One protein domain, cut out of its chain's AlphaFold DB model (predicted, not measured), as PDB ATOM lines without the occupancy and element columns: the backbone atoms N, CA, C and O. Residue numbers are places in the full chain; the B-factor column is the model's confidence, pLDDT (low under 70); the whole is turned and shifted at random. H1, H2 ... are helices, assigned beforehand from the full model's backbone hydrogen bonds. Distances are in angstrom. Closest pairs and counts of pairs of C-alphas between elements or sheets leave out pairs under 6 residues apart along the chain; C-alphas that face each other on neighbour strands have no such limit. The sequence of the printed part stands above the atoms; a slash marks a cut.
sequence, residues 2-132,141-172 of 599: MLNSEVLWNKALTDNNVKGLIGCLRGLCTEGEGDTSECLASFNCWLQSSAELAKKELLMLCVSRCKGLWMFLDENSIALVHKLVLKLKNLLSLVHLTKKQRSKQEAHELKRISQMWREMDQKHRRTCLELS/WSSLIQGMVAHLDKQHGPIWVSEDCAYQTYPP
ATOM      1  N   MET A   2     -37.776  -7.788  16.078       63.56
ATOM      2  CA  MET A   2     -37.994  -8.857  15.074       63.56
ATOM      3  C   MET A   2     -39.445  -9.363  14.908       63.56
ATOM      4  O   MET A   2     -39.842  -9.708  13.797       63.56
ATOM      5  N   LEU A   3     -40.264  -9.357  15.968       75.25
ATOM      6  CA  LEU A   3     -41.674  -9.780  15.886       75.25
ATOM      7  C   LEU A   3     -42.501  -8.920  14.908       75.25
ATOM      8  O   LEU A   3     -43.384  -9.435  14.226       75.25
ATOM      9  N   ASN A   4     -42.181  -7.629  14.766       87.69
ATOM     10  CA  ASN A   4     -42.910  -6.741  13.856       87.69
ATOM     11  C   ASN A   4     -42.615  -7.058  12.380       87.69
ATOM     12  O   ASN A   4     -43.500  -6.916  11.537       87.69
ATOM     13  N   SER A   5     -41.398  -7.509  12.052       90.50
ATOM     14  CA  SER A   5     -41.049  -7.892  10.677       90.50
ATOM     15  C   SER A   5     -41.773  -9.158  10.222       90.50
ATOM     16  O   SER A   5     -42.255  -9.191   9.093       90.50
ATOM     17  N   GLU A   6     -41.936 -10.156  11.095       93.56
ATOM     18  CA  GLU A   6     -42.651 -11.392  10.752       93.56
ATOM     19  C   GLU A   6     -44.137 -11.138  10.449       93.56
ATOM     20  O   GLU A   6     -44.658 -11.639   9.451       93.56
ATOM     21  N   VAL A   7     -44.812 -10.296  11.240       94.44
ATOM     22  CA  VAL A   7     -46.208  -9.896  10.973       94.44
ATOM     23  C   VAL A   7     -46.336  -9.206   9.608       94.44
ATOM     24  O   VAL A   7     -47.272  -9.490   8.857       94.44
ATOM     25  N   LEU A   8     -45.379  -8.344   9.246       93.62
ATOM     26  CA  LEU A   8     -45.352  -7.679   7.939       93.62
ATOM     27  C   LEU A   8     -45.096  -8.659   6.785       93.62
ATOM     28  O   LEU A   8     -45.746  -8.540   5.744       93.62
ATOM     29  N   TRP A   9     -44.198  -9.636   6.951       94.81
ATOM     30  CA  TRP A   9     -43.946 -10.665   5.936       94.81
ATOM     31  C   TRP A   9     -45.154 -11.587   5.754       94.81
ATOM     32  O   TRP A   9     -45.560 -11.834   4.620       94.81
ATOM     33  N   ASN A  10     -45.774 -12.033   6.851       94.44
ATOM     34  CA  ASN A  10     -46.991 -12.844   6.821       94.44
ATOM     35  C   ASN A  10     -48.134 -12.103   6.117       94.44
ATOM     36  O   ASN A  10     -48.738 -12.665   5.205       94.44
ATOM     37  N   LYS A  11     -48.367 -10.824   6.449       95.31
ATOM     38  CA  LYS A  11     -49.366  -9.989   5.765       95.31
ATOM     39  C   LYS A  11     -49.063  -9.834   4.271       95.31
ATOM     40  O   LYS A  11     -49.918 -10.083   3.427       95.31
ATOM     41  N   ALA A  12     -47.831  -9.474   3.914       94.94
ATOM     42  CA  ALA A  12     -47.458  -9.312   2.511       94.94
ATOM     43  C   ALA A  12     -47.526 -10.639   1.723       94.94
ATOM     44  O   ALA A  12     -47.795 -10.618   0.522       94.94
ATOM     45  N   LEU A  13     -47.341 -11.787   2.385       93.75
ATOM     46  CA  LEU A  13     -47.535 -13.113   1.800       93.75
ATOM     47  C   LEU A  13     -49.021 -13.455   1.609       93.75
ATOM     48  O   LEU A  13     -49.376 -13.959   0.544       93.75
ATOM     49  N   THR A  14     -49.893 -13.165   2.585       92.62
ATOM     50  CA  THR A  14     -51.348 -13.391   2.452       92.62
ATOM     51  C   THR A  14     -51.984 -12.499   1.396       92.62
ATOM     52  O   THR A  14     -52.876 -12.953   0.679       92.62
ATOM     53  N   ASP A  15     -51.479 -11.273   1.254       94.12
ATOM     54  CA  ASP A  15     -51.916 -10.292   0.254       94.12
ATOM     55  C   ASP A  15     -51.339 -10.602  -1.150       94.12
ATOM     56  O   ASP A  15     -51.557  -9.848  -2.096       94.12
ATOM     57  N   ASN A  16     -50.565 -11.691  -1.297       92.31
ATOM     58  CA  ASN A  16     -49.806 -12.068  -2.501       92.31
ATOM     59  C   ASN A  16     -48.878 -10.953  -3.030       92.31
ATOM     60  O   ASN A  16     -48.479 -10.929  -4.197       92.31
ATOM     61  N   ASN A  17     -48.484 -10.031  -2.153       94.44
ATOM     62  CA  ASN A  17     -47.707  -8.849  -2.478       94.44
ATOM     63  C   ASN A  17     -46.202  -9.161  -2.481       94.44
ATOM     64  O   ASN A  17     -45.431  -8.697  -1.635       94.44
ATOM     65  N   VAL A  18     -45.763  -9.928  -3.484       92.50
ATOM     66  CA  VAL A  18     -44.343 -10.270  -3.691       92.50
ATOM     67  C   VAL A  18     -43.474  -9.009  -3.811       92.50
ATOM     68  O   VAL A  18     -42.351  -8.986  -3.310       92.50
ATOM     69  N   LYS A  19     -43.994  -7.920  -4.398       92.38
ATOM     70  CA  LYS A  19     -43.301  -6.617  -4.453       92.38
ATOM     71  C   LYS A  19     -43.084  -6.026  -3.054       92.38
ATOM     72  O   LYS A  19     -41.999  -5.514  -2.786       92.38
ATOM     73  N   GLY A  20     -44.068  -6.142  -2.162       93.19
ATOM     74  CA  GLY A  20     -43.975  -5.767  -0.750       93.19
ATOM     75  C   GLY A  20     -42.922  -6.584  -0.002       93.19
ATOM     76  O   GLY A  20     -42.044  -5.999   0.624       93.19
ATOM     77  N   LEU A  21     -42.920  -7.911  -0.160       93.69
ATOM     78  CA  LEU A  21     -41.897  -8.804   0.412       93.69
ATOM     79  C   LEU A  21     -40.478  -8.458  -0.077       93.69
ATOM     80  O   LEU A  21     -39.549  -8.369   0.726       93.69
ATOM     81  N   ILE A  22     -40.311  -8.185  -1.375       91.25
ATOM     82  CA  ILE A  22     -39.048  -7.694  -1.957       91.25
ATOM     83  C   ILE A  22     -38.669  -6.314  -1.390       91.25
ATOM     84  O   ILE A  22     -37.486  -6.037  -1.185       91.25
ATOM     85  N   GLY A  23     -39.654  -5.452  -1.134       92.50
ATOM     86  CA  GLY A  23     -39.480  -4.155  -0.479       92.50
ATOM     87  C   GLY A  23     -38.963  -4.294   0.952       92.50
ATOM     88  O   GLY A  23     -37.945  -3.690   1.280       92.50
ATOM     89  N   CYS A  24     -39.594  -5.146   1.766       91.12
ATOM     90  CA  CYS A  24     -39.150  -5.469   3.124       91.12
ATOM     91  C   CYS A  24     -37.724  -6.039   3.129       91.12
ATOM     92  O   CYS A  24     -36.868  -5.532   3.848       91.12
ATOM     93  N   LEU A  25     -37.441  -7.026   2.269       90.38
ATOM     94  CA  LEU A  25     -36.093  -7.582   2.089       90.38
ATOM     95  C   LEU A  25     -35.052  -6.518   1.734       90.38
ATOM     96  O   LEU A  25     -33.933  -6.550   2.243       90.38
ATOM     97  N   ARG A  26     -35.410  -5.568   0.862       90.81
ATOM     98  CA  ARG A  26     -34.519  -4.466   0.496       90.81
ATOM     99  C   ARG A  26     -34.301  -3.513   1.668       90.81
ATOM    100  O   ARG A  26     -33.154  -3.152   1.892       90.81
ATOM    101  N   GLY A  27     -35.354  -3.172   2.415       90.19
ATOM    102  CA  GLY A  27     -35.286  -2.349   3.627       90.19
ATOM    103  C   GLY A  27     -34.259  -2.888   4.625       90.19
ATOM    104  O   GLY A  27     -33.307  -2.183   4.960       90.19
ATOM    105  N   LEU A  28     -34.370  -4.181   4.947       85.44
ATOM    106  CA  LEU A  28     -33.448  -4.923   5.822       85.44
ATOM    107  C   LEU A  28     -31.990  -4.932   5.325       85.44
ATOM    108  O   LEU A  28     -31.071  -5.076   6.123       85.44
ATOM    109  N   CYS A  29     -31.762  -4.782   4.016       85.06
ATOM    110  CA  CYS A  29     -30.419  -4.659   3.437       85.06
ATOM    111  C   CYS A  29     -29.904  -3.208   3.382       85.06
ATOM    112  O   CYS A  29     -28.736  -3.000   3.057       85.06
ATOM    113  N   THR A  30     -30.761  -2.206   3.608       87.50
ATOM    114  CA  THR A  30     -30.431  -0.773   3.458       87.50
ATOM    115  C   THR A  30     -30.343   0.002   4.769       87.50
ATOM    116  O   THR A  30     -29.660   1.025   4.796       87.50
ATOM    117  N   GLU A  31     -30.964  -0.471   5.853       83.62
ATOM    118  CA  GLU A  31     -30.759   0.058   7.212       83.62
ATOM    119  C   GLU A  31     -29.414  -0.442   7.770       83.62
ATOM    120  O   GLU A  31     -29.330  -1.336   8.608       83.62
ATOM    121  N   GLY A  32     -28.332   0.108   7.210       63.19
ATOM    122  CA  GLY A  32     -26.956  -0.382   7.334       63.19
ATOM    123  C   GLY A  32     -26.252  -0.109   8.665       63.19
ATOM    124  O   GLY A  32     -25.105   0.330   8.645       63.19
ATOM    125  N   GLU A  33     -26.916  -0.360   9.793       69.31
ATOM    126  CA  GLU A  33     -26.319  -0.287  11.139       69.31
ATOM    127  C   GLU A  33     -26.559  -1.558  11.984       69.31
ATOM    128  O   GLU A  33     -25.921  -1.735  13.017       69.31
ATOM    129  N   GLY A  34     -27.418  -2.481  11.526       79.19
ATOM    130  CA  GLY A  34     -27.617  -3.803  12.139       79.19
ATOM    131  C   GLY A  34     -26.923  -4.946  11.388       79.19
ATOM    132  O   GLY A  34     -26.562  -4.817  10.214       79.19
ATOM    133  N   ASP A  35     -26.797  -6.102  12.047       84.81
ATOM    134  CA  ASP A  35     -26.256  -7.329  11.454       84.81
ATOM    135  C   ASP A  35     -27.184  -7.879  10.358       84.81
ATOM    136  O   ASP A  35     -28.037  -8.740  10.569       84.81
ATOM    137  N   THR A  36     -26.983  -7.399   9.127       87.31
ATOM    138  CA  THR A  36     -27.724  -7.840   7.926       87.31
ATOM    139  C   THR A  36     -27.736  -9.364   7.741       87.31
ATOM    140  O   THR A  36     -28.695  -9.907   7.189       87.31
ATOM    141  N   SER A  37     -26.710 -10.061   8.242       87.44
ATOM    142  CA  SER A  37     -26.630 -11.524   8.290       87.44
ATOM    143  C   SER A  37     -27.717 -12.146   9.177       87.44
ATOM    144  O   SER A  37     -28.380 -13.092   8.754       87.44
ATOM    145  N   GLU A  38     -27.966 -11.590  10.369       90.69
ATOM    146  CA  GLU A  38     -28.992 -12.071  11.304       90.69
ATOM    147  C   GLU A  38     -30.402 -11.836  10.744       90.69
ATOM    148  O   GLU A  38     -31.234 -12.747  10.742       90.69
ATOM    149  N   CYS A  39     -30.655 -10.655  10.169       89.69
ATOM    150  CA  CYS A  39     -31.916 -10.358   9.482       89.69
ATOM    151  C   CYS A  39     -32.172 -11.316   8.305       89.69
ATOM    152  O   CYS A  39     -33.291 -11.810   8.138       89.69
ATOM    153  N   LEU A  40     -31.145 -11.618   7.502       89.81
ATOM    154  CA  LEU A  40     -31.259 -12.543   6.372       89.81
ATOM    155  C   LEU A  40     -31.445 -13.999   6.835       89.81
ATOM    156  O   LEU A  40     -32.246 -14.726   6.245       89.81
ATOM    157  N   ALA A  41     -30.750 -14.428   7.892       90.69
ATOM    158  CA  ALA A  41     -30.930 -15.744   8.503       90.69
ATOM    159  C   ALA A  41     -32.356 -15.911   9.058       90.69
ATOM    160  O   ALA A  41     -33.021 -16.905   8.760       90.69
ATOM    161  N   SER A  42     -32.856 -14.896   9.764       92.62
ATOM    162  CA  SER A  42     -34.220 -14.847  10.306       92.62
ATOM    163  C   SER A  42     -35.276 -14.908   9.202       92.62
ATOM    164  O   SER A  42     -36.217 -15.696   9.290       92.62
ATOM    165  N   PHE A  43     -35.087 -14.152   8.115       92.75
ATOM    166  CA  PHE A  43     -35.964 -14.224   6.948       92.75
ATOM    167  C   PHE A  43     -35.943 -15.609   6.285       92.75
ATOM    168  O   PHE A  43     -36.998 -16.131   5.938       92.75
ATOM    169  N   ASN A  44     -34.770 -16.231   6.117       92.25
ATOM    170  CA  ASN A  44     -34.677 -17.576   5.539       92.25
ATOM    171  C   ASN A  44     -35.357 -18.631   6.432       92.25
ATOM    172  O   ASN A  44     -36.046 -19.509   5.913       92.25
ATOM    173  N   CYS A  45     -35.225 -18.514   7.758       94.50
ATOM    174  CA  CYS A  45     -35.912 -19.367   8.730       94.50
ATOM    175  C   CYS A  45     -37.444 -19.216   8.642       94.50
ATOM    176  O   CYS A  45     -38.165 -20.214   8.537       94.50
ATOM    177  N   TRP A  46     -37.945 -17.976   8.584       95.75
ATOM    178  CA  TRP A  46     -39.365 -17.685   8.357       95.75
ATOM    179  C   TRP A  46     -39.860 -18.224   7.007       95.75
ATOM    180  O   TRP A  46     -40.931 -18.826   6.933       95.75
ATOM    181  N   LEU A  47     -39.074 -18.053   5.939       93.81
ATOM    182  CA  LEU A  47     -39.412 -18.490   4.585       93.81
ATOM    183  C   LEU A  47     -39.551 -20.018   4.507       93.81
ATOM    184  O   LEU A  47     -40.513 -20.524   3.927       93.81
ATOM    185  N   GLN A  48     -38.619 -20.747   5.126       94.38
ATOM    186  CA  GLN A  48     -38.657 -22.205   5.231       94.38
ATOM    187  C   GLN A  48     -39.845 -22.676   6.081       94.38
ATOM    188  O   GLN A  48     -40.598 -23.551   5.651       94.38
ATOM    189  N   SER A  49     -40.065 -22.056   7.243       95.38
ATOM    190  CA  SER A  49     -41.185 -22.380   8.138       95.38
ATOM    191  C   SER A  49     -42.543 -22.133   7.469       95.38
ATOM    192  O   SER A  49     -43.441 -22.969   7.553       95.38
ATOM    193  N   SER A  50     -42.671 -21.033   6.724       92.88
ATOM    194  CA  SER A  50     -43.871 -20.679   5.956       92.88
ATOM    195  C   SER A  50     -44.143 -21.645   4.801       92.88
ATOM    196  O   SER A  50     -45.306 -21.923   4.500       92.88
ATOM    197  N   ALA A  51     -43.093 -22.168   4.156       93.44
ATOM    198  CA  ALA A  51     -43.209 -23.161   3.090       93.44
ATOM    199  C   ALA A  51     -43.644 -24.530   3.628       93.44
ATOM    200  O   ALA A  51     -44.575 -25.121   3.083       93.44
ATOM    201  N   GLU A  52     -43.043 -25.000   4.723       93.81
ATOM    202  CA  GLU A  52     -43.463 -26.248   5.370       93.81
ATOM    203  C   GLU A  52     -44.874 -26.143   5.965       93.81
ATOM    204  O   GLU A  52     -45.652 -27.090   5.850       93.81
ATOM    205  N   LEU A  53     -45.260 -24.988   6.523       93.88
ATOM    206  CA  LEU A  53     -46.636 -24.757   6.968       93.88
ATOM    207  C   LEU A  53     -47.617 -24.800   5.787       93.88
ATOM    208  O   LEU A  53     -48.577 -25.557   5.841       93.88
ATOM    209  N   ALA A  54     -47.349 -24.076   4.694       92.38
ATOM    210  CA  ALA A  54     -48.208 -24.085   3.504       92.38
ATOM    211  C   ALA A  54     -48.325 -25.476   2.853       92.38
ATOM    212  O   ALA A  54     -49.398 -25.858   2.384       92.38
ATOM    213  N   LYS A  55     -47.238 -26.256   2.856       92.38
ATOM    214  CA  LYS A  55     -47.222 -27.654   2.409       92.38
ATOM    215  C   LYS A  55     -48.073 -28.545   3.317       92.38
ATOM    216  O   LYS A  55     -48.842 -29.352   2.806       92.38
ATOM    217  N   LYS A  56     -47.980 -28.385   4.644       94.94
ATOM    218  CA  LYS A  56     -48.819 -29.109   5.614       94.94
ATOM    219  C   LYS A  56     -50.294 -28.728   5.503       94.94
ATOM    220  O   LYS A  56     -51.124 -29.624   5.502       94.94
ATOM    221  N   GLU A  57     -50.620 -27.443   5.355       93.00
ATOM    222  CA  GLU A  57     -51.988 -26.954   5.112       93.00
ATOM    223  C   GLU A  57     -52.579 -27.573   3.833       93.00
ATOM    224  O   GLU A  57     -53.709 -28.059   3.843       93.00
ATOM    225  N   LEU A  58     -51.794 -27.619   2.749       90.94
ATOM    226  CA  LEU A  58     -52.214 -28.212   1.478       90.94
ATOM    227  C   LEU A  58     -52.427 -29.727   1.607       90.94
ATOM    228  O   LEU A  58     -53.485 -30.223   1.233       90.94
ATOM    229  N   LEU A  59     -51.467 -30.453   2.191       90.38
ATOM    230  CA  LEU A  59     -51.591 -31.893   2.440       90.38
ATOM    231  C   LEU A  59     -52.772 -32.215   3.366       90.38
ATOM    232  O   LEU A  59     -53.504 -33.161   3.098       90.38
ATOM    233  N   MET A  60     -53.001 -31.415   4.410       91.25
ATOM    234  CA  MET A  60     -54.158 -31.551   5.298       91.25
ATOM    235  C   MET A  60     -55.473 -31.418   4.530       91.25
ATOM    236  O   MET A  60     -56.350 -32.257   4.715       91.25
ATOM    237  N   LEU A  61     -55.617 -30.427   3.643       88.38
ATOM    238  CA  LEU A  61     -56.812 -30.297   2.801       88.38
ATOM    239  C   LEU A  61     -56.977 -31.500   1.859       88.38
ATOM    240  O   LEU A  61     -58.052 -32.100   1.827       88.38
ATOM    241  N   CYS A  62     -55.911 -31.903   1.161       85.00
ATOM    242  CA  CYS A  62     -55.934 -33.045   0.244       85.00
ATOM    243  C   CYS A  62     -56.272 -34.374   0.947       85.00
ATOM    244  O   CYS A  62     -57.029 -35.177   0.409       85.00
ATOM    245  N   VAL A  63     -55.736 -34.623   2.144       85.50
ATOM    246  CA  VAL A  63     -55.956 -35.881   2.876       85.50
ATOM    247  C   VAL A  63     -57.302 -35.875   3.602       85.50
ATOM    248  O   VAL A  63     -58.075 -36.820   3.452       85.50
ATOM    249  N   SER A  64     -57.613 -34.817   4.361       84.12
ATOM    250  CA  SER A  64     -58.813 -34.784   5.214       84.12
ATOM    251  C   SER A  64     -60.120 -34.652   4.435       84.12
ATOM    252  O   SER A  64     -61.117 -35.246   4.846       84.12
ATOM    253  N   ARG A  65     -60.133 -33.899   3.323       74.00
ATOM    254  CA  ARG A  65     -61.362 -33.644   2.557       74.00
ATOM    255  C   ARG A  65     -61.539 -34.554   1.350       74.00
ATOM    256  O   ARG A  65     -62.662 -34.982   1.110       74.00
ATOM    257  N   CYS A  66     -60.477 -34.908   0.622       66.12
ATOM    258  CA  CYS A  66     -60.661 -35.717  -0.586       66.12
ATOM    259  C   CYS A  66     -60.935 -37.201  -0.287       66.12
ATOM    260  O   CYS A  66     -61.596 -37.847  -1.090       66.12
ATOM    261  N   LYS A  67     -60.390 -37.796   0.791       73.69
ATOM    262  CA  LYS A  67     -60.296 -39.275   0.931       73.69
ATOM    263  C   LYS A  67     -59.711 -39.956  -0.334       73.69
ATOM    264  O   LYS A  67     -60.136 -41.036  -0.721       73.69
ATOM    265  N   GLY A  68     -58.790 -39.278  -1.029       66.81
ATOM    266  CA  GLY A  68     -58.277 -39.662  -2.357       66.81
ATOM    267  C   GLY A  68     -59.113 -39.180  -3.558       66.81
ATOM    268  O   GLY A  68     -58.585 -39.055  -4.662       66.81
ATOM    269  N   LEU A  69     -60.381 -38.816  -3.361       75.81
ATOM    270  CA  LEU A  69     -61.321 -38.373  -4.394       75.81
ATOM    271  C   LEU A  69     -61.390 -36.837  -4.471       75.81
ATOM    272  O   LEU A  69     -62.230 -36.186  -3.854       75.81
ATOM    273  N   TRP A  70     -60.515 -36.245  -5.286       74.19
ATOM    274  CA  TRP A  70     -60.450 -34.792  -5.522       74.19
ATOM    275  C   TRP A  70     -61.722 -34.189  -6.151       74.19
ATOM    276  O   TRP A  70     -61.885 -32.973  -6.154       74.19
ATOM    277  N   MET A  71     -62.629 -35.028  -6.663       75.12
ATOM    278  CA  MET A  71     -63.877 -34.617  -7.320       75.12
ATOM    279  C   MET A  71     -64.924 -34.021  -6.360       75.12
ATOM    280  O   MET A  71     -65.912 -33.468  -6.825       75.12
ATOM    281  N   PHE A  72     -64.719 -34.120  -5.039       79.31
ATOM    282  CA  PHE A  72     -65.659 -33.650  -4.009       79.31
ATOM    283  C   PHE A  72     -65.162 -32.424  -3.226       79.31
ATOM    284  O   PHE A  72     -65.608 -32.171  -2.107       79.31
ATOM    285  N   LEU A  73     -64.218 -31.661  -3.782       85.69
ATOM    286  CA  LEU A  73     -63.821 -30.384  -3.194       85.69
ATOM    287  C   LEU A  73     -64.955 -29.361  -3.362       85.69
ATOM    288  O   LEU A  73     -65.303 -29.000  -4.482       85.69
ATOM    289  N   ASP A  74     -65.500 -28.874  -2.243       90.44
ATOM    290  CA  ASP A  74     -66.402 -27.719  -2.250       90.44
ATOM    291  C   ASP A  74     -65.675 -26.462  -2.779       90.44
ATOM    292  O   ASP A  74     -64.443 -26.366  -2.744       90.44
ATOM    293  N   GLU A  75     -66.435 -25.479  -3.265       92.06
ATOM    294  CA  GLU A  75     -65.898 -24.230  -3.831       92.06
ATOM    295  C   GLU A  75     -64.921 -23.533  -2.861       92.06
ATOM    296  O   GLU A  75     -63.856 -23.053  -3.256       92.06
ATOM    297  N   ASN A  76     -65.223 -23.592  -1.560       92.44
ATOM    298  CA  ASN A  76     -64.361 -23.100  -0.487       92.44
ATOM    299  C   ASN A  76     -63.005 -23.828  -0.430       92.44
ATOM    300  O   ASN A  76     -61.965 -23.182  -0.287       92.44
ATOM    301  N   SER A  77     -62.978 -25.156  -0.557       88.50
ATOM    302  CA  SER A  77     -61.738 -25.942  -0.576       88.50
ATOM    303  C   SER A  77     -60.943 -25.698  -1.851       88.50
ATOM    304  O   SER A  77     -59.720 -25.603  -1.774       88.50
ATOM    305  N   ILE A  78     -61.605 -25.533  -3.000       90.38
ATOM    306  CA  ILE A  78     -60.946 -25.146  -4.257       90.38
ATOM    307  C   ILE A  78     -60.279 -23.771  -4.092       90.38
ATOM    308  O   ILE A  78     -59.092 -23.621  -4.399       90.38
ATOM    309  N   ALA A  79     -60.984 -22.790  -3.520       92.94
ATOM    310  CA  ALA A  79     -60.436 -21.465  -3.230       92.94
ATOM    311  C   ALA A  79     -59.255 -21.513  -2.235       92.94
ATOM    312  O   ALA A  79     -58.247 -20.827  -2.436       92.94
ATOM    313  N   LEU A  80     -59.329 -22.354  -1.195       92.12
ATOM    314  CA  LEU A  80     -58.234 -22.572  -0.240       92.12
ATOM    315  C   LEU A  80     -57.014 -23.239  -0.892       92.12
ATOM    316  O   LEU A  80     -55.892 -22.763  -0.701       92.12
ATOM    317  N   VAL A  81     -57.212 -24.286  -1.697       91.19
ATOM    318  CA  VAL A  81     -56.142 -24.948  -2.461       91.19
ATOM    319  C   VAL A  81     -55.487 -23.953  -3.420       91.19
ATOM    320  O   VAL A  81     -54.262 -23.835  -3.426       91.19
ATOM    321  N   HIS A  82     -56.271 -23.165  -4.161       92.50
ATOM    322  CA  HIS A  82     -55.744 -22.129  -5.050       92.50
ATOM    323  C   HIS A  82     -54.916 -21.078  -4.286       92.50
ATOM    324  O   HIS A  82     -53.790 -20.762  -4.683       92.50
ATOM    325  N   LYS A  83     -55.413 -20.602  -3.134       93.12
ATOM    326  CA  LYS A  83     -54.696 -19.667  -2.249       93.12
ATOM    327  C   LYS A  83     -53.377 -20.253  -1.727       93.12
ATOM    328  O   LYS A  83     -52.373 -19.542  -1.693       93.12
ATOM    329  N   LEU A  84     -53.345 -21.535  -1.359       91.94
ATOM    330  CA  LEU A  84     -52.129 -22.218  -0.898       91.94
ATOM    331  C   LEU A  84     -51.126 -22.473  -2.026       91.94
ATOM    332  O   LEU A  84     -49.930 -22.254  -1.836       91.94
ATOM    333  N   VAL A  85     -51.588 -22.858  -3.216       91.62
ATOM    334  CA  VAL A  85     -50.735 -22.987  -4.408       91.62
ATOM    335  C   VAL A  85     -50.111 -21.634  -4.767       91.62
ATOM    336  O   VAL A  85     -48.920 -21.573  -5.084       91.62
ATOM    337  N   LEU A  86     -50.862 -20.534  -4.660       92.69
ATOM    338  CA  LEU A  86     -50.341 -19.184  -4.886       92.69
ATOM    339  C   LEU A  86     -49.333 -18.760  -3.796       92.69
ATOM    340  O   LEU A  86     -48.246 -18.283  -4.127       92.69
ATOM    341  N   LYS A  87     -49.623 -19.039  -2.514       92.62
ATOM    342  CA  LYS A  87     -48.688 -18.876  -1.378       92.62
ATOM    343  C   LYS A  87     -47.371 -19.624  -1.636       92.62
ATOM    344  O   LYS A  87     -46.300 -19.030  -1.518       92.62
ATOM    345  N   LEU A  88     -47.430 -20.882  -2.077       92.38
ATOM    346  CA  LEU A  88     -46.256 -21.696  -2.419       92.38
ATOM    347  C   LEU A  88     -45.480 -21.151  -3.633       92.38
ATOM    348  O   LEU A  88     -44.251 -21.080  -3.576       92.38
ATOM    349  N   LYS A  89     -46.157 -20.696  -4.700       94.19
ATOM    350  CA  LYS A  89     -45.512 -20.026  -5.853       94.19
ATOM    351  C   LYS A  89     -44.766 -18.750  -5.435       94.19
ATOM    352  O   LYS A  89     -43.645 -18.506  -5.898       94.19
ATOM    353  N   ASN A  90     -45.347 -17.964  -4.530       92.25
ATOM    354  CA  ASN A  90     -44.731 -16.748  -3.993       92.25
ATOM    355  C   ASN A  90     -43.498 -17.072  -3.134       92.25
ATOM    356  O   ASN A  90     -42.433 -16.489  -3.343       92.25
ATOM    357  N   LEU A  91     -43.601 -18.058  -2.236       91.44
ATOM    358  CA  LEU A  91     -42.476 -18.540  -1.424       91.44
ATOM    359  C   LEU A  91     -41.334 -19.088  -2.297       91.44
ATOM    360  O   LEU A  91     -40.177 -18.719  -2.099       91.44
ATOM    361  N   LEU A  92     -41.641 -19.886  -3.324       92.31
ATOM    362  CA  LEU A  92     -40.651 -20.394  -4.280       92.31
ATOM    363  C   LEU A  92     -39.943 -19.258  -5.040       92.31
ATOM    364  O   LEU A  92     -38.729 -19.303  -5.251       92.31
ATOM    365  N   SER A  93     -40.679 -18.208  -5.412       92.81
ATOM    366  CA  SER A  93     -40.117 -17.015  -6.059       92.81
ATOM    367  C   SER A  93     -39.149 -16.262  -5.137       92.81
ATOM    368  O   SER A  93     -38.085 -15.825  -5.585       92.81
ATOM    369  N   LEU A  94     -39.459 -16.175  -3.839       91.06
ATOM    370  CA  LEU A  94     -38.555 -15.615  -2.828       91.06
ATOM    371  C   LEU A  94     -37.301 -16.480  -2.624       91.06
ATOM    372  O   LEU A  94     -36.204 -15.929  -2.581       91.06
ATOM    373  N   VAL A  95     -37.423 -17.814  -2.585       90.94
ATOM    374  CA  VAL A  95     -36.263 -18.733  -2.506       90.94
ATOM    375  C   VAL A  95     -35.326 -18.553  -3.707       90.94
ATOM    376  O   VAL A  95     -34.101 -18.550  -3.559       90.94
ATOM    377  N   HIS A  96     -35.866 -18.372  -4.915       89.38
ATOM    378  CA  HIS A  96     -35.043 -18.076  -6.093       89.38
ATOM    379  C   HIS A  96     -34.370 -16.699  -6.008       89.38
ATOM    380  O   HIS A  96     -33.214 -16.553  -6.421       89.38
ATOM    381  N   LEU A  97     -35.049 -15.702  -5.437       88.69
ATOM    382  CA  LEU A  97     -34.487 -14.373  -5.220       88.69
ATOM    383  C   LEU A  97     -33.330 -14.392  -4.207       88.69
ATOM    384  O   LEU A  97     -32.275 -13.825  -4.500       88.69
ATOM    385  N   THR A  98     -33.483 -15.061  -3.058       86.00
ATOM    386  CA  THR A  98     -32.420 -15.147  -2.038       86.00
ATOM    387  C   THR A  98     -31.205 -15.911  -2.566       86.00
ATOM    388  O   THR A  98     -30.080 -15.429  -2.422       86.00
ATOM    389  N   LYS A  99     -31.408 -17.015  -3.304       88.00
ATOM    390  CA  LYS A  99     -30.328 -17.719  -4.029       88.00
ATOM    391  C   LYS A  99     -29.597 -16.802  -5.024       88.00
ATOM    392  O   LYS A  99     -28.367 -16.777  -5.043       88.00
ATOM    393  N   LYS A 100     -30.332 -16.008  -5.816       88.69
ATOM    394  CA  LYS A 100     -29.759 -15.046  -6.782       88.69
ATOM    395  C   LYS A 100     -29.039 -13.872  -6.108       88.69
ATOM    396  O   LYS A 100     -28.141 -13.285  -6.709       88.69
ATOM    397  N   GLN A 101     -29.425 -13.507  -4.889       83.06
ATOM    398  CA  GLN A 101     -28.733 -12.480  -4.113       83.06
ATOM    399  C   GLN A 101     -27.433 -13.028  -3.511       83.06
ATOM    400  O   GLN A 101     -26.389 -12.389  -3.647       83.06
ATOM    401  N   ARG A 102     -27.466 -14.247  -2.956       79.44
ATOM    402  CA  ARG A 102     -26.279 -14.954  -2.453       79.44
ATOM    403  C   ARG A 102     -25.211 -15.123  -3.539       79.44
ATOM    404  O   ARG A 102     -24.066 -14.750  -3.311       79.44
ATOM    405  N   SER A 103     -25.583 -15.555  -4.748       80.94
ATOM    406  CA  SER A 103     -24.613 -15.718  -5.844       80.94
ATOM    407  C   SER A 103     -23.972 -14.400  -6.306       80.94
ATOM    408  O   SER A 103     -22.811 -14.392  -6.714       80.94
ATOM    409  N   LYS A 104     -24.673 -13.259  -6.197       82.50
ATOM    410  CA  LYS A 104     -24.076 -11.931  -6.435       82.50
ATOM    411  C   LYS A 104     -23.067 -11.546  -5.353       82.50
ATOM    412  O   LYS A 104     -22.041 -10.956  -5.682       82.50
ATOM    413  N   GLN A 105     -23.357 -11.858  -4.092       80.31
ATOM    414  CA  GLN A 105     -22.459 -11.590  -2.969       80.31
ATOM    415  C   GLN A 105     -21.203 -12.470  -3.046       80.31
ATOM    416  O   GLN A 105     -20.092 -11.957  -2.957       80.31
ATOM    417  N   GLU A 106     -21.358 -13.759  -3.347       76.50
ATOM    418  CA  GLU A 106     -20.243 -14.680  -3.609       76.50
ATOM    419  C   GLU A 106     -19.391 -14.211  -4.805       76.50
ATOM    420  O   GLU A 106     -18.164 -14.171  -4.716       76.50
ATOM    421  N   ALA A 107     -20.013 -13.755  -5.901       81.31
ATOM    422  CA  ALA A 107     -19.294 -13.175  -7.039       81.31
ATOM    423  C   ALA A 107     -18.563 -11.860  -6.691       81.31
ATOM    424  O   ALA A 107     -17.484 -11.596  -7.230       81.31
ATOM    425  N   HIS A 108     -19.118 -11.039  -5.793       81.94
ATOM    426  CA  HIS A 108     -18.461  -9.829  -5.295       81.94
ATOM    427  C   HIS A 108     -17.216 -10.166  -4.465       81.94
ATOM    428  O   HIS A 108     -16.139  -9.631  -4.739       81.94
ATOM    429  N   GLU A 109     -17.327 -11.103  -3.523       76.75
ATOM    430  CA  GLU A 109     -16.191 -11.525  -2.699       76.75
ATOM    431  C   GLU A 109     -15.114 -12.231  -3.526       76.75
ATOM    432  O   GLU A 109     -13.935 -11.904  -3.395       76.75
ATOM    433  N   LEU A 110     -15.483 -13.089  -4.483       74.50
ATOM    434  CA  LEU A 110     -14.526 -13.667  -5.435       74.50
ATOM    435  C   LEU A 110     -13.806 -12.590  -6.263       74.50
ATOM    436  O   LEU A 110     -12.601 -12.703  -6.506       74.50
ATOM    437  N   LYS A 111     -14.502 -11.518  -6.666       88.25
ATOM    438  CA  LYS A 111     -13.897 -10.378  -7.373       88.25
ATOM    439  C   LYS A 111     -12.949  -9.580  -6.470       88.25
ATOM    440  O   LYS A 111     -11.866  -9.215  -6.927       88.25
ATOM    441  N   ARG A 112     -13.312  -9.355  -5.203       88.00
ATOM    442  CA  ARG A 112     -12.469  -8.714  -4.176       88.00
ATOM    443  C   ARG A 112     -11.206  -9.532  -3.892       88.00
ATOM    444  O   ARG A 112     -10.111  -8.979  -3.935       88.00
ATOM    445  N   ILE A 113     -11.340 -10.842  -3.684       75.81
ATOM    446  CA  ILE A 113     -10.215 -11.769  -3.470       75.81
ATOM    447  C   ILE A 113      -9.300 -11.786  -4.701       75.81
ATOM    448  O   ILE A 113      -8.087 -11.641  -4.567       75.81
ATOM    449  N   SER A 114      -9.869 -11.871  -5.908       76.81
ATOM    450  CA  SER A 114      -9.101 -11.814  -7.161       76.81
ATOM    451  C   SER A 114      -8.347 -10.490  -7.323       76.81
ATOM    452  O   SER A 114      -7.223 -10.472  -7.824       76.81
ATOM    453  N   GLN A 115      -8.940  -9.370  -6.896       88.31
ATOM    454  CA  GLN A 115      -8.291  -8.062  -6.916       88.31
ATOM    455  C   GLN A 115      -7.125  -7.991  -5.920       88.31
ATOM    456  O   GLN A 115      -6.016  -7.644  -6.322       88.31
ATOM    457  N   MET A 116      -7.349  -8.408  -4.671       87.88
ATOM    458  CA  MET A 116      -6.312  -8.498  -3.637       87.88
ATOM    459  C   MET A 116      -5.134  -9.378  -4.087       87.88
ATOM    460  O   MET A 116      -3.975  -9.029  -3.874       87.88
ATOM    461  N   TRP A 117      -5.413 -10.489  -4.778       77.69
ATOM    462  CA  TRP A 117      -4.377 -11.380  -5.303       77.69
ATOM    463  C   TRP A 117      -3.542 -10.721  -6.415       77.69
ATOM    464  O   TRP A 117      -2.319 -10.853  -6.424       77.69
ATOM    465  N   ARG A 118      -4.171  -9.939  -7.310       82.62
ATOM    466  CA  ARG A 118      -3.452  -9.138  -8.323       82.62
ATOM    467  C   ARG A 118      -2.593  -8.040  -7.700       82.62
ATOM    468  O   ARG A 118      -1.485  -7.805  -8.173       82.62
ATOM    469  N   GLU A 119      -3.075  -7.381  -6.651       86.75
ATOM    470  CA  GLU A 119      -2.303  -6.365  -5.920       86.75
ATOM    471  C   GLU A 119      -1.100  -6.983  -5.197       86.75
ATOM    472  O   GLU A 119      -0.000  -6.426  -5.246       86.75
ATOM    473  N   MET A 120      -1.275  -8.166  -4.600       82.12
ATOM    474  CA  MET A 120      -0.201  -8.936  -3.969       82.12
ATOM    475  C   MET A 120       0.867  -9.377  -4.981       82.12
ATOM    476  O   MET A 120       2.051  -9.136  -4.743       82.12
ATOM    477  N   ASP A 121       0.474  -9.952  -6.123       81.19
ATOM    478  CA  ASP A 121       1.395 -10.315  -7.213       81.19
ATOM    479  C   ASP A 121       2.123  -9.075  -7.764       81.19
ATOM    480  O   ASP A 121       3.348  -9.059  -7.868       81.19
ATOM    481  N   GLN A 122       1.410  -7.974  -8.023       87.06
ATOM    482  CA  GLN A 122       2.040  -6.745  -8.511       87.06
ATOM    483  C   GLN A 122       3.012  -6.134  -7.485       87.06
ATOM    484  O   GLN A 122       4.046  -5.587  -7.879       87.06
ATOM    485  N   LYS A 123       2.711  -6.214  -6.181       87.56
ATOM    486  CA  LYS A 123       3.630  -5.803  -5.107       87.56
ATOM    487  C   LYS A 123       4.860  -6.714  -5.069       87.56
ATOM    488  O   LYS A 123       5.976  -6.205  -5.058       87.56
ATOM    489  N   HIS A 124       4.668  -8.031  -5.128       79.19
ATOM    490  CA  HIS A 124       5.758  -9.006  -5.160       79.19
ATOM    491  C   HIS A 124       6.690  -8.787  -6.361       79.19
ATOM    492  O   HIS A 124       7.905  -8.726  -6.181       79.19
ATOM    493  N   ARG A 125       6.143  -8.573  -7.567       81.19
ATOM    494  CA  ARG A 125       6.932  -8.251  -8.770       81.19
ATOM    495  C   ARG A 125       7.742  -6.964  -8.610       81.19
ATOM    496  O   ARG A 125       8.908  -6.953  -8.990       81.19
ATOM    497  N   ARG A 126       7.165  -5.906  -8.022       88.25
ATOM    498  CA  ARG A 126       7.891  -4.656  -7.717       88.25
ATOM    499  C   ARG A 126       9.066  -4.910  -6.768       88.25
ATOM    500  O   ARG A 126      10.197  -4.600  -7.122       88.25
ATOM    501  N   THR A 127       8.826  -5.586  -5.646       81.69
ATOM    502  CA  THR A 127       9.879  -5.944  -4.680       81.69
ATOM    503  C   THR A 127      10.940  -6.879  -5.277       81.69
ATOM    504  O   THR A 127      12.116  -6.780  -4.936       81.69
ATOM    505  N   CYS A 128      10.581  -7.773  -6.202       76.06
ATOM    506  CA  CYS A 128      11.563  -8.604  -6.904       76.06
ATOM    507  C   CYS A 128      12.434  -7.799  -7.875       76.06
ATOM    508  O   CYS A 128      13.632  -8.056  -7.942       76.06
ATOM    509  N   LEU A 129      11.873  -6.807  -8.577       84.06
ATOM    510  CA  LEU A 129      12.650  -5.894  -9.422       84.06
ATOM    511  C   LEU A 129      13.605  -5.028  -8.584       84.06
ATOM    512  O   LEU A 129      14.783  -4.945  -8.917       84.06
ATOM    513  N   GLU A 130      13.133  -4.467  -7.466       86.50
ATOM    514  CA  GLU A 130      13.941  -3.664  -6.529       86.50
ATOM    515  C   GLU A 130      15.142  -4.441  -5.962       86.50
ATOM    516  O   GLU A 130      16.217  -3.875  -5.783       86.50
ATOM    517  N   LEU A 131      14.985  -5.747  -5.719       76.75
ATOM    518  CA  LEU A 131      16.042  -6.620  -5.194       76.75
ATOM    519  C   LEU A 131      16.899  -7.310  -6.272       76.75
ATOM    520  O   LEU A 131      17.940  -7.865  -5.935       76.75
ATOM    521  N   SER A 132      16.528  -7.232  -7.556       65.69
ATOM    522  CA  SER A 132      17.265  -7.883  -8.659       65.69
ATOM    523  C   SER A 132      18.658  -7.302  -8.953       65.69
ATOM    524  O   SER A 132      19.383  -7.848  -9.780       65.69
ATOM    525  N   TRP A 141      11.053 -17.688  -6.014       52.31
ATOM    526  CA  TRP A 141       9.640 -18.028  -6.253       52.31
ATOM    527  C   TRP A 141       9.118 -19.091  -5.273       52.31
ATOM    528  O   TRP A 141       7.934 -19.088  -4.934       52.31
ATOM    529  N   SER A 142      10.010 -19.944  -4.755       56.78
ATOM    530  CA  SER A 142       9.700 -20.920  -3.704       56.78
ATOM    531  C   SER A 142       9.178 -20.230  -2.444       56.78
ATOM    532  O   SER A 142       8.209 -20.698  -1.854       56.78
ATOM    533  N   SER A 143       9.764 -19.088  -2.059       63.06
ATOM    534  CA  SER A 143       9.514 -18.461  -0.757       63.06
ATOM    535  C   SER A 143       8.160 -17.762  -0.633       63.06
ATOM    536  O   SER A 143       7.669 -17.627   0.485       63.06
ATOM    537  N   LEU A 144       7.497 -17.376  -1.733       67.19
ATOM    538  CA  LEU A 144       6.124 -16.856  -1.659       67.19
ATOM    539  C   LEU A 144       5.119 -17.985  -1.395       67.19
ATOM    540  O   LEU A 144       4.279 -17.865  -0.506       67.19
ATOM    541  N   ILE A 145       5.230 -19.102  -2.125       66.38
ATOM    542  CA  ILE A 145       4.352 -20.265  -1.925       66.38
ATOM    543  C   ILE A 145       4.674 -20.942  -0.589       66.38
ATOM    544  O   ILE A 145       3.755 -21.199   0.180       66.38
ATOM    545  N   GLN A 146       5.951 -21.147  -0.251       67.50
ATOM    546  CA  GLN A 146       6.362 -21.631   1.073       67.50
ATOM    547  C   GLN A 146       5.964 -20.657   2.185       67.50
ATOM    548  O   GLN A 146       5.566 -21.112   3.246       67.50
ATOM    549  N   GLY A 147       6.008 -19.342   1.959       73.19
ATOM    550  CA  GLY A 147       5.554 -18.342   2.927       73.19
ATOM    551  C   GLY A 147       4.049 -18.427   3.191       73.19
ATOM    552  O   GLY A 147       3.631 -18.403   4.346       73.19
ATOM    553  N   MET A 148       3.236 -18.601   2.144       70.81
ATOM    554  CA  MET A 148       1.797 -18.851   2.287       70.81
ATOM    555  C   MET A 148       1.510 -20.199   2.962       70.81
ATOM    556  O   MET A 148       0.682 -20.257   3.866       70.81
ATOM    557  N   VAL A 149       2.209 -21.267   2.564       69.94
ATOM    558  CA  VAL A 149       2.061 -22.607   3.155       69.94
ATOM    559  C   VAL A 149       2.462 -22.593   4.630       69.94
ATOM    560  O   VAL A 149       1.657 -22.999   5.452       69.94
ATOM    561  N   ALA A 150       3.624 -22.043   4.990       66.31
ATOM    562  CA  ALA A 150       4.092 -21.942   6.374       66.31
ATOM    563  C   ALA A 150       3.228 -21.008   7.240       66.31
ATOM    564  O   ALA A 150       3.125 -21.205   8.449       66.31
ATOM    565  N   HIS A 151       2.586 -19.993   6.650       66.94
ATOM    566  CA  HIS A 151       1.621 -19.166   7.375       66.94
ATOM    567  C   HIS A 151       0.339 -19.943   7.706       66.94
ATOM    568  O   HIS A 151      -0.136 -19.864   8.836       66.94
ATOM    569  N   LEU A 152      -0.179 -20.728   6.753       68.00
ATOM    570  CA  LEU A 152      -1.327 -21.613   6.969       68.00
ATOM    571  C   LEU A 152      -0.994 -22.736   7.968       68.00
ATOM    572  O   LEU A 152      -1.772 -22.974   8.886       68.00
ATOM    573  N   ASP A 153       0.185 -23.347   7.842       70.06
ATOM    574  CA  ASP A 153       0.733 -24.363   8.755       70.06
ATOM    575  C   ASP A 153       0.807 -23.839  10.203       70.06
ATOM    576  O   ASP A 153       0.371 -24.482  11.157       70.06
ATOM    577  N   LYS A 154       1.246 -22.584  10.370       71.62
ATOM    578  CA  LYS A 154       1.275 -21.899  11.669       71.62
ATOM    579  C   LYS A 154      -0.116 -21.550  12.221       71.62
ATOM    580  O   LYS A 154      -0.254 -21.431  13.437       71.62
ATOM    581  N   GLN A 155      -1.123 -21.339  11.370       66.44
ATOM    582  CA  GLN A 155      -2.487 -20.992  11.801       66.44
ATOM    583  C   GLN A 155      -3.370 -22.210  12.090       66.44
ATOM    584  O   GLN A 155      -4.229 -22.129  12.966       66.44
ATOM    585  N   HIS A 156      -3.171 -23.319  11.377       64.69
ATOM    586  CA  HIS A 156      -4.060 -24.486  11.415       64.69
ATOM    587  C   HIS A 156      -3.369 -25.783  11.864       64.69
ATOM    588  O   HIS A 156      -4.004 -26.835  11.884       64.69
ATOM    589  N   GLY A 157      -2.091 -25.717  12.248       75.12
ATOM    590  CA  GLY A 157      -1.262 -26.897  12.473       75.12
ATOM    591  C   GLY A 157      -0.779 -27.507  11.151       75.12
ATOM    592  O   GLY A 157      -1.074 -26.977  10.077       75.12
ATOM    593  N   PRO A 158      -0.027 -28.619  11.204       69.31
ATOM    594  CA  PRO A 158       0.605 -29.180  10.021       69.31
ATOM    595  C   PRO A 158      -0.420 -29.889   9.119       69.31
ATOM    596  O   PRO A 158      -0.676 -31.085   9.234       69.31
ATOM    597  N   ILE A 159      -0.999 -29.125   8.188       59.94
ATOM    598  CA  ILE A 159      -2.125 -29.513   7.306       59.94
ATOM    599  C   ILE A 159      -1.747 -30.621   6.294       59.94
ATOM    600  O   ILE A 159      -2.595 -31.120   5.559       59.94
ATOM    601  N   TRP A 160      -0.465 -30.985   6.224       63.34
ATOM    602  CA  TRP A 160       0.123 -31.844   5.187       63.34
ATOM    603  C   TRP A 160       0.696 -33.161   5.726       63.34
ATOM    604  O   TRP A 160       1.443 -33.843   5.023       63.34
ATOM    605  N   VAL A 161       0.366 -33.528   6.967       53.62
ATOM    606  CA  VAL A 161       0.749 -34.825   7.539       53.62
ATOM    607  C   VAL A 161      -0.231 -35.885   7.040       53.62
ATOM    608  O   VAL A 161      -1.388 -35.921   7.450       53.62
ATOM    609  N   SER A 162       0.240 -36.747   6.136       48.66
ATOM    610  CA  SER A 162      -0.395 -38.046   5.882       48.66
ATOM    611  C   SER A 162      -0.499 -38.812   7.204       48.66
ATOM    612  O   SER A 162       0.442 -38.791   7.992       48.66
ATOM    613  N   GLU A 163      -1.622 -39.496   7.426       50.88
ATOM    614  CA  GLU A 163      -1.927 -40.251   8.653       50.88
ATOM    615  C   GLU A 163      -0.819 -41.268   9.019       50.88
ATOM    616  O   GLU A 163      -0.532 -41.487  10.193       50.88
ATOM    617  N   ASP A 164      -0.092 -41.772   8.013       55.88
ATOM    618  CA  ASP A 164       1.033 -42.707   8.150       55.88
ATOM    619  C   ASP A 164       2.390 -42.036   8.467       55.88
ATOM    620  O   ASP A 164       3.402 -42.721   8.617       55.88
ATOM    621  N   CYS A 165       2.458 -40.698   8.507       57.41
ATOM    622  CA  CYS A 165       3.655 -39.859   8.723       57.41
ATOM    623  C   CYS A 165       4.854 -40.077   7.767       57.41
ATOM    624  O   CYS A 165       5.841 -39.345   7.842       57.41
ATOM    625  N   ALA A 166       4.787 -41.050   6.856       56.94
ATOM    626  CA  ALA A 166       5.929 -41.536   6.081       56.94
ATOM    627  C   ALA A 166       6.349 -40.630   4.908       56.94
ATOM    628  O   ALA A 166       7.485 -40.721   4.444       56.94
ATOM    629  N   TYR A 167       5.460 -39.752   4.426       47.59
ATOM    630  CA  TYR A 167       5.729 -38.884   3.278       47.59
ATOM    631  C   TYR A 167       5.186 -37.466   3.491       47.59
ATOM    632  O   TYR A 167       3.977 -37.245   3.511       47.59
ATOM    633  N   GLN A 168       6.088 -36.481   3.549       48.84
ATOM    634  CA  GLN A 168       5.752 -35.070   3.329       48.84
ATOM    635  C   GLN A 168       5.480 -34.846   1.835       48.84
ATOM    636  O   GLN A 168       6.327 -34.340   1.093       48.84
ATOM    637  N   THR A 169       4.310 -35.268   1.356       47.91
ATOM    638  CA  THR A 169       3.902 -34.980  -0.022       47.91
ATOM    639  C   THR A 169       3.689 -33.481  -0.217       47.91
ATOM    640  O   THR A 169       2.950 -32.838   0.523       47.91
ATOM    641  N   TYR A 170       4.367 -32.970  -1.246       45.34
ATOM    642  CA  TYR A 170       4.381 -31.601  -1.772       45.34
ATOM    643  C   TYR A 170       3.062 -30.808  -1.629       45.34
ATOM    644  O   TYR A 170       1.981 -31.387  -1.772       45.34
ATOM    645  N   PRO A 171       3.122 -29.463  -1.486       50.16
ATOM    646  CA  PRO A 171       1.925 -28.626  -1.514       50.16
ATOM    647  C   PRO A 171       1.142 -28.819  -2.826       50.16
ATOM    648  O   PRO A 171       1.736 -29.177  -3.850       50.16
ATOM    649  N   PRO A 172      -0.178 -28.548  -2.837       47.78
ATOM    650  CA  PRO A 172      -1.032 -28.884  -3.966       47.78
ATOM    651  C   PRO A 172      -0.498 -28.298  -5.283       47.78
ATOM    652  O   PRO A 172      -0.215 -27.098  -5.332       47.78
TER     653      PRO A 172
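AT A GLANCE: This is residues 2 to 132 and 141 to 172 of the 599 residues of an uncharacterized protein of Anabarilius grahami (UniProt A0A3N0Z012). One very long helix, H4, makes the longest axis; H3 folds back along its first part, with the short H1 and H2 packed at that same end, while residues 99 to 120 of H4 run on as a bare arm. Near the arm's far end, H5 and a loop tail form a separate small piece. The 163 printed residues hold five named helices, H1 to H5 in chain order, and no named strand: all helix. The whole is extended, with a radius of gyration of the C-alphas of 26.7 A and spans of 85 by 45 by 26 A.

IN THESE COORDINATES: H1 is residues 2 to 14, beginning at C-alpha 2 (-37.994, -8.857, 15.074). H2 is residues 18 to 30. H3, residues 36 to 66, is 44.0 A long. H4, residues 75 to 131, measures 83.8 A from C-alpha 75 (-65.898, -24.230, -3.831). H5, residues 141 to 156, is 23.3 A long and ends at C-alpha 156 (-4.060, -24.486, 11.415).

HOW THE PARTS SIT: H1 to H4 form an up and down bundle, each helix running against the one before. H1 and H2, a hairpin, touch at Ala 12 and Gly 20, closest C-alphas 5.9 A apart. H3 touches H4 with residues 47 to 61 alone, at a shallow tilt of 28 degrees; the closest C-alphas, Ala 54 and Leu 84, are 6.2 A apart. H5 is apart from the other four. Every O i to N i+4 pair is within hydrogen-bond range in H1, H2 and H3; H4 has 52 of 53, H5 11 of 12.

THE WHOLE: The C-alphas of Phe 72 and Ser 132, the two farthest apart, are 87.0 A apart. Residues 133 to 140 are not printed, a gap of 12.9 A between C-alphas 132 and 141. Residues 158 to 172 are among those under pLDDT 70.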